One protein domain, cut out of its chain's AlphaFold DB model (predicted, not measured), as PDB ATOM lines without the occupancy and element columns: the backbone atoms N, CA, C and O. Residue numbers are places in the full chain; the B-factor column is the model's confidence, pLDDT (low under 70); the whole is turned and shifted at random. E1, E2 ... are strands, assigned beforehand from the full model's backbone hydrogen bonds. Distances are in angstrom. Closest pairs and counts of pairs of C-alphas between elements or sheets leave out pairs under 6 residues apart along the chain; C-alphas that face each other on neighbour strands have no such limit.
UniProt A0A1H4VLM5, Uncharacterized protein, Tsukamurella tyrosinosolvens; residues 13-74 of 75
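This is residues 13 to 74 of the 75 residues of an uncharacterized protein of Tsukamurella tyrosinosolvens (UniProt A0A1H4VLM5). With little regular structure, a small, strongly twisted sheet E1 E2 E3 E4 curls toward a partly open barrel, residues 72 to 73 folding back to pair antiparallel with residues 14 to 15 of E1. The long loop 28 to 48 lies at one end. The strands form a meander, each the antiparallel neighbour of the one before. The printed part has 62 residues, 18 in named strands, no named helix: all strand, compact, radius of gyration of the C-alphas 10.7 A, spans 27 by 25 by 21 A.

E3, residues 49 to 54, is 14.8 A long; E2, residues 23 to 27, 13.1 A. E4, residues 64 to 67, is 9.9 A long, its C-alpha 67 at (-19.923, 14.379, 15.257). E1, residues 13 to 15, is 7.3 A long, its C-alpha 13 at (-18.449, 0.640, 11.908).

Within hydrogen-bond range are N 25 and O 53 in hairpin E2 and E3, N 52 and O 64 in hairpin E3 and E4, and N 24 and O 14 in hairpin E1 and E2, each 2.8 A. Edge strands E1 and E4 are apart.

The printed part has no cut; the E2 to E3 link is long, 21 residues. No printed residue is under 70.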
ATOM      1  N   HIS A  13     -18.303   0.225  13.299       93.06
ATOM      2  CA  HIS A  13     -18.449   0.640  11.908       93.06
ATOM      3  C   HIS A  13     -19.580   1.661  11.758       93.06
ATOM      4  O   HIS A  13     -20.618   1.579  12.422       93.06
ATOM      5  N   VAL A  14     -19.350   2.657  10.909       94.62
ATOM      6  CA  VAL A  14     -20.255   3.789  10.694       94.62
ATOM      7  C   VAL A  14     -20.304   4.189   9.224       94.62
ATOM      8  O   VAL A  14     -19.380   3.911   8.462       94.62
ATOM      9  N   THR A  15     -21.368   4.876   8.835       94.88
ATOM     10  CA  THR A  15     -21.476   5.629   7.579       94.88
ATOM     11  C   THR A  15     -21.797   7.089   7.896       94.88
ATOM     12  O   THR A  15     -22.302   7.392   8.980       94.88
ATOM     13  N   HIS A  16     -21.483   7.997   6.968       92.50
ATOM     14  CA  HIS A  16     -21.880   9.403   7.056       92.50
ATOM     15  C   HIS A  16     -22.836   9.727   5.900       92.50
ATOM     16  O   HIS A  16     -22.509   9.405   4.755       92.50
ATOM     17  N   PRO A  17     -23.991  10.371   6.141       91.44
ATOM     18  CA  PRO A  17     -24.965  10.677   5.087       91.44
ATOM     19  C   PRO A  17     -24.390  11.585   3.990       91.44
ATOM     20  O   PRO A  17     -24.740  11.437   2.822       91.44
ATOM     21  N   GLU A  18     -23.457  12.471   4.341       89.44
ATOM     22  CA  GLU A  18     -22.748  13.332   3.378       89.44
ATOM     23  C   GLU A  18     -21.593  12.625   2.640       89.44
ATOM     24  O   GLU A  18     -20.991  13.201   1.736       89.44
ATOM     25  N   ARG A  19     -21.290  11.366   2.984       87.50
ATOM     26  CA  ARG A  19     -20.284  10.521   2.314       87.50
ATOM     27  C   ARG A  19     -20.935   9.219   1.822       87.50
ATOM     28  O   ARG A  19     -20.643   8.139   2.346       87.50
ATOM     29  N   PRO A  20     -21.851   9.288   0.839       85.62
ATOM     30  CA  PRO A  20     -22.602   8.120   0.397       85.62
ATOM     31  C   PRO A  20     -21.667   7.025  -0.129       85.62
ATOM     32  O   PRO A  20     -20.781   7.278  -0.941       85.62
ATOM     33  N   GLY A  21     -21.872   5.794   0.345       84.69
ATOM     34  CA  GLY A  21     -21.071   4.629  -0.040       84.69
ATOM     35  C   GLY A  21     -19.724   4.496   0.679       84.69
ATOM     36  O   GLY A  21     -19.052   3.485   0.484       84.69
ATOM     37  N   GLN A  22     -19.336   5.453   1.530       89.50
ATOM     38  CA  GLN A  22     -18.126   5.338   2.345       89.50
ATOM     39  C   GLN A  22     -18.444   4.754   3.720       89.50
ATOM     40  O   GLN A  22     -19.350   5.204   4.424       89.50
ATOM     41  N   THR A  23     -17.645   3.772   4.126       93.38
ATOM     42  CA  THR A  23     -17.666   3.218   5.480       93.38
ATOM     43  C   THR A  23     -16.502   3.762   6.291       93.38
ATOM     44  O   THR A  23     -15.405   4.011   5.781       93.38
ATOM     45  N   GLY A  24     -16.747   3.947   7.580       94.00
ATOM     46  CA  GLY A  24     -15.778   4.413   8.550       94.00
ATOM     47  C   GLY A  24     -15.730   3.504   9.764       94.00
ATOM     48  O   GLY A  24     -16.621   2.692  10.011       94.00
ATOM     49  N   THR A  25     -14.664   3.644  10.539       94.62
ATOM     50  CA  THR A  25     -14.495   2.969  11.824       94.62
ATOM     51  C   THR A  25     -14.237   4.003  12.903       94.62
ATOM     52  O   THR A  25     -13.288   4.779  12.792       94.62
ATOM     53  N   VAL A  26     -15.034   3.995  13.968       93.56
ATOM     54  CA  VAL A  26     -14.785   4.848  15.134       93.56
ATOM     55  C   VAL A  26     -13.584   4.314  15.909       93.56
ATOM     56  O   VAL A  26     -13.572   3.161  16.349       93.56
ATOM     57  N   ILE A  27     -12.592   5.174  16.121       92.00
ATOM     58  CA  ILE A  27     -11.370   4.883  16.868       92.00
ATOM     59  C   ILE A  27     -11.455   5.556  18.239       92.00
ATOM     60  O   ILE A  27     -11.427   6.777  18.360       92.00
ATOM     61  N   ARG A  28     -11.548   4.743  19.295       84.25
ATOM     62  CA  ARG A  28     -11.656   5.221  20.687       84.25
ATOM     63  C   ARG A  28     -10.310   5.418  21.389       84.25
ATOM     64  O   ARG A  28     -10.300   5.846  22.535       84.25
ATOM     65  N   ASP A  29      -9.201   5.095  20.728       82.81
ATOM     66  CA  ASP A  29      -7.859   5.274  21.282       82.81
ATOM     67  C   ASP A  29      -7.568   6.770  21.484       82.81
ATOM     68  O   ASP A  29      -7.522   7.531  20.515       82.81
ATOM     69  N   ASP A  30      -7.426   7.197  22.742       76.69
ATOM     70  CA  ASP A  30      -7.219   8.598  23.144       76.69
ATOM     71  C   ASP A  30      -5.845   9.161  22.771       76.69
ATOM     72  O   ASP A  30      -5.668  10.375  22.736       76.69
ATOM     73  N   ARG A  31      -4.895   8.293  22.419       82.31
ATOM     74  CA  ARG A  31      -3.511   8.678  22.119       82.31
ATOM     75  C   ARG A  31      -3.313   9.122  20.675       82.31
ATOM     76  O   ARG A  31      -2.268   9.690  20.350       82.31
ATOM     77  N   ARG A  32      -4.273   8.844  19.790       88.31
ATOM     78  CA  ARG A  32      -4.197   9.226  18.376       88.31
ATOM     79  C   ARG A  32      -4.831  10.588  18.141       88.31
ATOM     80  O   ARG A  32      -5.922  10.874  18.622       88.31
ATOM     81  N   LYS A  33      -4.153  11.400  17.333       93.38
ATOM     82  CA  LYS A  33      -4.683  12.672  16.848       93.38
ATOM     83  C   LYS A  33      -5.624  12.450  15.667       93.38
ATOM     84  O   LYS A  33      -5.452  11.479  14.928       93.38
ATOM     85  N   ALA A  34      -6.585  13.347  15.495       94.56
ATOM     86  CA  ALA A  34      -7.474  13.370  14.343       94.56
ATOM     87  C   ALA A  34      -7.528  14.772  13.732       94.56
ATOM     88  O   ALA A  34      -7.363  15.778  14.423       94.56
ATOM     89  N   TRP A  35      -7.691  14.812  12.417       93.81
ATOM     90  CA  TRP A  35      -7.761  16.034  11.642       93.81
ATOM     91  C   TRP A  35      -9.104  16.716  11.859       93.81
ATOM     92  O   TRP A  35     -10.166  16.102  11.722       93.81
ATOM     93  N   THR A  36      -9.035  18.002  12.173       89.19
ATOM     94  CA  THR A  36     -10.070  18.971  11.830       89.19
ATOM     95  C   THR A  36      -9.734  19.563  10.451       89.19
ATOM     96  O   THR A  36      -8.656  19.289   9.913       89.19
ATOM     97  N   PRO A  37     -10.626  20.369   9.850       85.19
ATOM     98  CA  PRO A  37     -10.292  21.110   8.633       85.19
ATOM     99  C   PRO A  37      -9.067  22.029   8.784       85.19
ATOM    100  O   PRO A  37      -8.379  22.280   7.797       85.19
ATOM    101  N   ASP A  38      -8.794  22.507  10.001       87.69
ATOM    102  CA  ASP A  38      -7.769  23.516  10.282       87.69
ATOM    103  C   ASP A  38      -6.469  22.935  10.869       87.69
ATOM    104  O   ASP A  38      -5.388  23.432  10.555       87.69
ATOM    105  N   ASP A  39      -6.543  21.908  11.727       92.94
ATOM    106  CA  ASP A  39      -5.388  21.394  12.482       92.94
ATOM    107  C   ASP A  39      -5.517  19.904  12.874       92.94
ATOM    108  O   ASP A  39      -6.596  19.307  12.857       92.94
ATOM    109  N   LEU A  40      -4.397  19.286  13.261       94.38
ATOM    110  CA  LEU A  40      -4.337  17.917  13.772       94.38
ATOM    111  C   LEU A  40      -4.315  17.912  15.309       94.38
ATOM    112  O   LEU A  40      -3.253  17.998  15.938       94.38
ATOM    113  N   THR A  41      -5.477  17.698  15.926       93.75
ATOM    114  CA  THR A  41      -5.636  17.793  17.384       93.75
ATOM    115  C   THR A  41      -5.684  16.425  18.071       93.75
ATOM    116  O   THR A  41      -6.160  15.431  17.519       93.75
ATOM    117  N   ALA A  42      -5.165  16.359  19.303       92.44
ATOM    118  CA  ALA A  42      -5.278  15.170  20.155       92.44
ATOM    119  C   ALA A  42      -6.663  15.074  20.810       92.44
ATOM    120  O   ALA A  42      -7.253  13.994  20.869       92.44
ATOM    121  N   ASP A  43      -7.193  16.214  21.241       90.81
ATOM    122  CA  ASP A  43      -8.490  16.345  21.892       90.81
ATOM    123  C   ASP A  43      -9.583  16.743  20.897       90.81
ATOM    124  O   ASP A  43      -9.314  17.377  19.869       90.81
ATOM    125  N   ALA A  44     -10.818  16.351  21.216       91.06
ATOM    126  CA  ALA A  44     -11.987  16.719  20.432       91.06
ATOM    127  C   ALA A  44     -12.176  18.245  20.487       91.06
ATOM    128  O   ALA A  44     -12.203  18.800  21.588       91.06
ATOM    129  N   PRO A  45     -12.309  18.926  19.336       92.00
ATOM    130  CA  PRO A  45     -12.485  20.375  19.319       92.00
ATOM    131  C   PRO A  45     -13.881  20.793  19.805       92.00
ATOM    132  O   PRO A  45     -14.032  21.901  20.308       92.00
ATOM    133  N   ASP A  46     -14.879  19.907  19.692       94.00
ATOM    134  CA  ASP A  46     -16.240  20.127  20.181       94.00
ATOM    135  C   ASP A  46     -16.808  18.883  20.889       94.00
ATOM    136  O   ASP A  46     -16.352  17.746  20.695       94.00
ATOM    137  N   ALA A  47     -17.812  19.097  21.742       93.06
ATOM    138  CA  ALA A  47     -18.432  18.042  22.525       93.06
ATOM    139  C   ALA A  47     -19.234  17.081  21.632       93.06
ATOM    140  O   ALA A  47     -20.080  17.474  20.835       93.06
ATOM    141  N   GLY A  48     -19.007  15.779  21.816       92.31
ATOM    142  CA  GLY A  48     -19.689  14.744  21.032       92.31
ATOM    143  C   GLY A  48     -19.030  14.438  19.687       92.31
ATOM    144  O   GLY A  48     -19.583  13.652  18.918       92.31
ATOM    145  N   MET A  49     -17.851  14.997  19.406       94.19
ATOM    146  CA  MET A  49     -17.016  14.529  18.305       94.19
ATOM    147  C   MET A  49     -16.259  13.249  18.663       94.19
ATOM    148  O   MET A  49     -15.779  13.062  19.785       94.19
ATOM    149  N   VAL A  50     -16.123  12.369  17.678       93.88
ATOM    150  CA  VAL A  50     -15.378  11.113  17.766       93.88
ATOM    151  C   VAL A  50     -14.391  11.012  16.614       93.88
ATOM    152  O   VAL A  50     -14.591  11.591  15.550       93.88
ATOM    153  N   ARG A  51     -13.310  10.259  16.821       94.38
ATOM    154  CA  ARG A  51     -12.318  10.013  15.775       94.38
ATOM    155  C   ARG A  51     -12.831   8.908  14.867       94.38
ATOM    156  O   ARG A  51     -13.131   7.812  15.347       94.38
ATOM    157  N   VAL A  52     -12.888   9.164  13.571       94.44
ATOM    158  CA  VAL A  52     -13.309   8.194  12.562       94.44
ATOM    159  C   VAL A  52     -12.190   7.999  11.558       94.44
ATOM    160  O   VAL A  52     -11.601   8.954  11.057       94.44
ATOM    161  N   ARG A  53     -11.897   6.738  11.257       94.75
ATOM    162  CA  ARG A  53     -11.056   6.358  10.129       94.75
ATOM    163  C   ARG A  53     -11.948   5.979   8.959       94.75
ATOM    164  O   ARG A  53     -12.637   4.962   9.041       94.75
ATOM    165  N   TRP A  54     -11.923   6.769   7.894       93.81
ATOM    166  CA  TRP A  54     -12.662   6.487   6.663       93.81
ATOM    167  C   TRP A  54     -11.884   5.514   5.772       93.81
ATOM    168  O   TRP A  54     -10.688   5.702   5.556       93.81
ATOM    169  N   SER A  55     -12.550   4.481   5.250       89.88
ATOM    170  CA  SER A  55     -11.907   3.439   4.430       89.88
ATOM    171  C   SER A  55     -11.393   3.954   3.080       89.88
ATOM    172  O   SER A  55     -10.446   3.397   2.540       89.88
ATOM    173  N   ASP A  56     -12.008   5.016   2.555       87.38
ATOM    174  CA  ASP A  56     -11.676   5.656   1.269       87.38
ATOM    175  C   ASP A  56     -10.706   6.848   1.427       87.38
ATOM    176  O   ASP A  56     -10.403   7.561   0.476       87.38
ATOM    177  N   SER A  57     -10.212   7.101   2.644       85.62
ATOM    178  CA  SER A  57      -9.245   8.175   2.878       85.62
ATOM    179  C   SER A  57      -7.945   7.910   2.114       85.62
ATOM    180  O   SER A  57      -7.403   6.806   2.171       85.62
ATOM    181  N   PHE A  58      -7.406   8.946   1.459       86.19
ATOM    182  CA  PHE A  58      -6.109   8.880   0.773       86.19
ATOM    183  C   PHE A  58      -4.992   8.392   1.705       86.19
ATOM    184  O   PHE A  58      -4.142   7.601   1.300       86.19
ATOM    185  N   ASP A  59      -5.020   8.840   2.962       87.25
ATOM    186  CA  ASP A  59      -4.187   8.271   4.012       87.25
ATOM    187  C   ASP A  59      -5.015   7.278   4.851       87.25
ATOM    188  O   ASP A  59      -5.963   7.693   5.530       87.25
ATOM    189  N   PRO A  60      -4.675   5.975   4.840       85.88
ATOM    190  CA  PRO A  60      -5.437   4.934   5.528       85.88
ATOM    191  C   PRO A  60      -5.183   4.894   7.042       85.88
ATOM    192  O   PRO A  60      -5.735   4.033   7.730       85.88
ATOM    193  N   GLN A  61      -4.321   5.756   7.585       88.31
ATOM    194  CA  GLN A  61      -4.113   5.906   9.030       88.31
ATOM    195  C   GLN A  61      -4.718   7.205   9.570       88.31
ATOM    196  O   GLN A  61      -4.853   7.336  10.792       88.31
ATOM    197  N   ALA A  62      -5.116   8.122   8.688       92.00
ATOM    198  CA  ALA A  62      -5.703   9.393   9.044       92.00
ATOM    199  C   ALA A  62      -7.034   9.177   9.754       92.00
ATOM    200  O   ALA A  62      -7.907   8.414   9.329       92.00
ATOM    201  N   LEU A  63      -7.153   9.872  10.876       94.88
ATOM    202  CA  LEU A  63      -8.379   9.979  11.636       94.88
ATOM    203  C   LEU A  63      -8.951  11.367  11.406       94.88
ATOM    204  O   LEU A  63      -8.196  12.328  11.279       94.88
ATOM    205  N   PHE A  64     -10.269  11.460  11.414       94.12
ATOM    206  CA  PHE A  64     -11.010  12.703  11.256       94.12
ATOM    207  C   PHE A  64     -11.967  12.852  12.426       94.12
ATOM    208  O   PHE A  64     -12.514  11.856  12.910       94.12
ATOM    209  N   TRP A  65     -12.130  14.074  12.912       95.25
ATOM    210  CA  TRP A  65     -13.165  14.367  13.892       95.25
ATOM    211  C   TRP A  65     -14.515  14.485  13.191       95.25
ATOM    212  O   TRP A  65     -14.681  15.314  12.304       95.25
ATOM    213  N   GLU A  66     -15.476  13.670  13.611       94.56
ATOM    214  CA  GLU A  66     -16.850  13.677  13.099       94.56
ATOM    215  C   GLU A  66     -17.805  13.723  14.293       94.56
ATOM    216  O   GLU A  66     -17.516  13.130  15.341       94.56
ATOM    217  N   TYR A  67     -18.948  14.394  14.172       94.50
ATOM    218  CA  TYR A  67     -19.923  14.379  15.257       94.50
ATOM    219  C   TYR A  67     -20.589  13.005  15.355       94.50
ATOM    220  O   TYR A  67     -21.152  12.503  14.385       94.50
ATOM    221  N   GLU A  68     -20.619  12.413  16.552       93.69
ATOM    222  CA  GLU A  68     -21.220  11.087  16.760       93.69
ATOM    223  C   GLU A  68     -22.689  11.038  16.312       93.69
ATOM    224  O   GLU A  68     -23.153  10.014  15.818       93.69
ATOM    225  N   ARG A  69     -23.407  12.159  16.444       94.19
ATOM    226  CA  ARG A  69     -24.816  12.292  16.047       94.19
ATOM    227  C   ARG A  69     -25.049  12.230  14.533       94.19
ATOM    228  O   ARG A  69     -26.174  11.967  14.122       94.19
ATOM    229  N   GLU A  70     -24.029  12.514  13.725       94.50
ATOM    230  CA  GLU A  70     -24.109  12.494  12.256       94.50
ATOM    231  C   GLU A  70     -23.760  11.110  11.693       94.50
ATOM    232  O   GLU A  70     -24.102  10.778  10.559       94.50
ATOM    233  N   LEU A  71     -23.129  10.267  12.514       94.00
ATOM    234  CA  LEU A  71     -22.720   8.922  12.147       94.00
ATOM    235  C   LEU A  71     -23.867   7.926  12.310       94.00
ATOM    236  O   LEU A  71     -24.438   7.751  13.390       94.00
ATOM    237  N   VAL A  72     -24.129   7.171  11.249       94.31
ATOM    238  CA  VAL A  72     -25.092   6.069  11.269       94.31
ATOM    239  C   VAL A  72     -24.334   4.776  11.542       94.31
ATOM    240  O   VAL A  72     -23.423   4.414  10.800       94.31
ATOM    241  N   ALA A  73     -24.686   4.074  12.624       89.31
ATOM    242  CA  ALA A  73     -24.095   2.770  12.919       89.31
ATOM    243  C   ALA A  73     -24.396   1.780  11.786       89.31
ATOM    244  O   ALA A  73     -25.486   1.797  11.215       89.31
ATOM    245  N   GLN A  74     -23.425   0.936  11.464       79.88
ATOM    246  CA  GLN A  74     -23.649  -0.249  10.645       79.88
ATOM    247  C   GLN A  74     -23.631  -1.454  11.592       79.88
ATOM    248  O   GLN A  74     -22.692  -1.571  12.383       79.88
TER     249      GLN A  74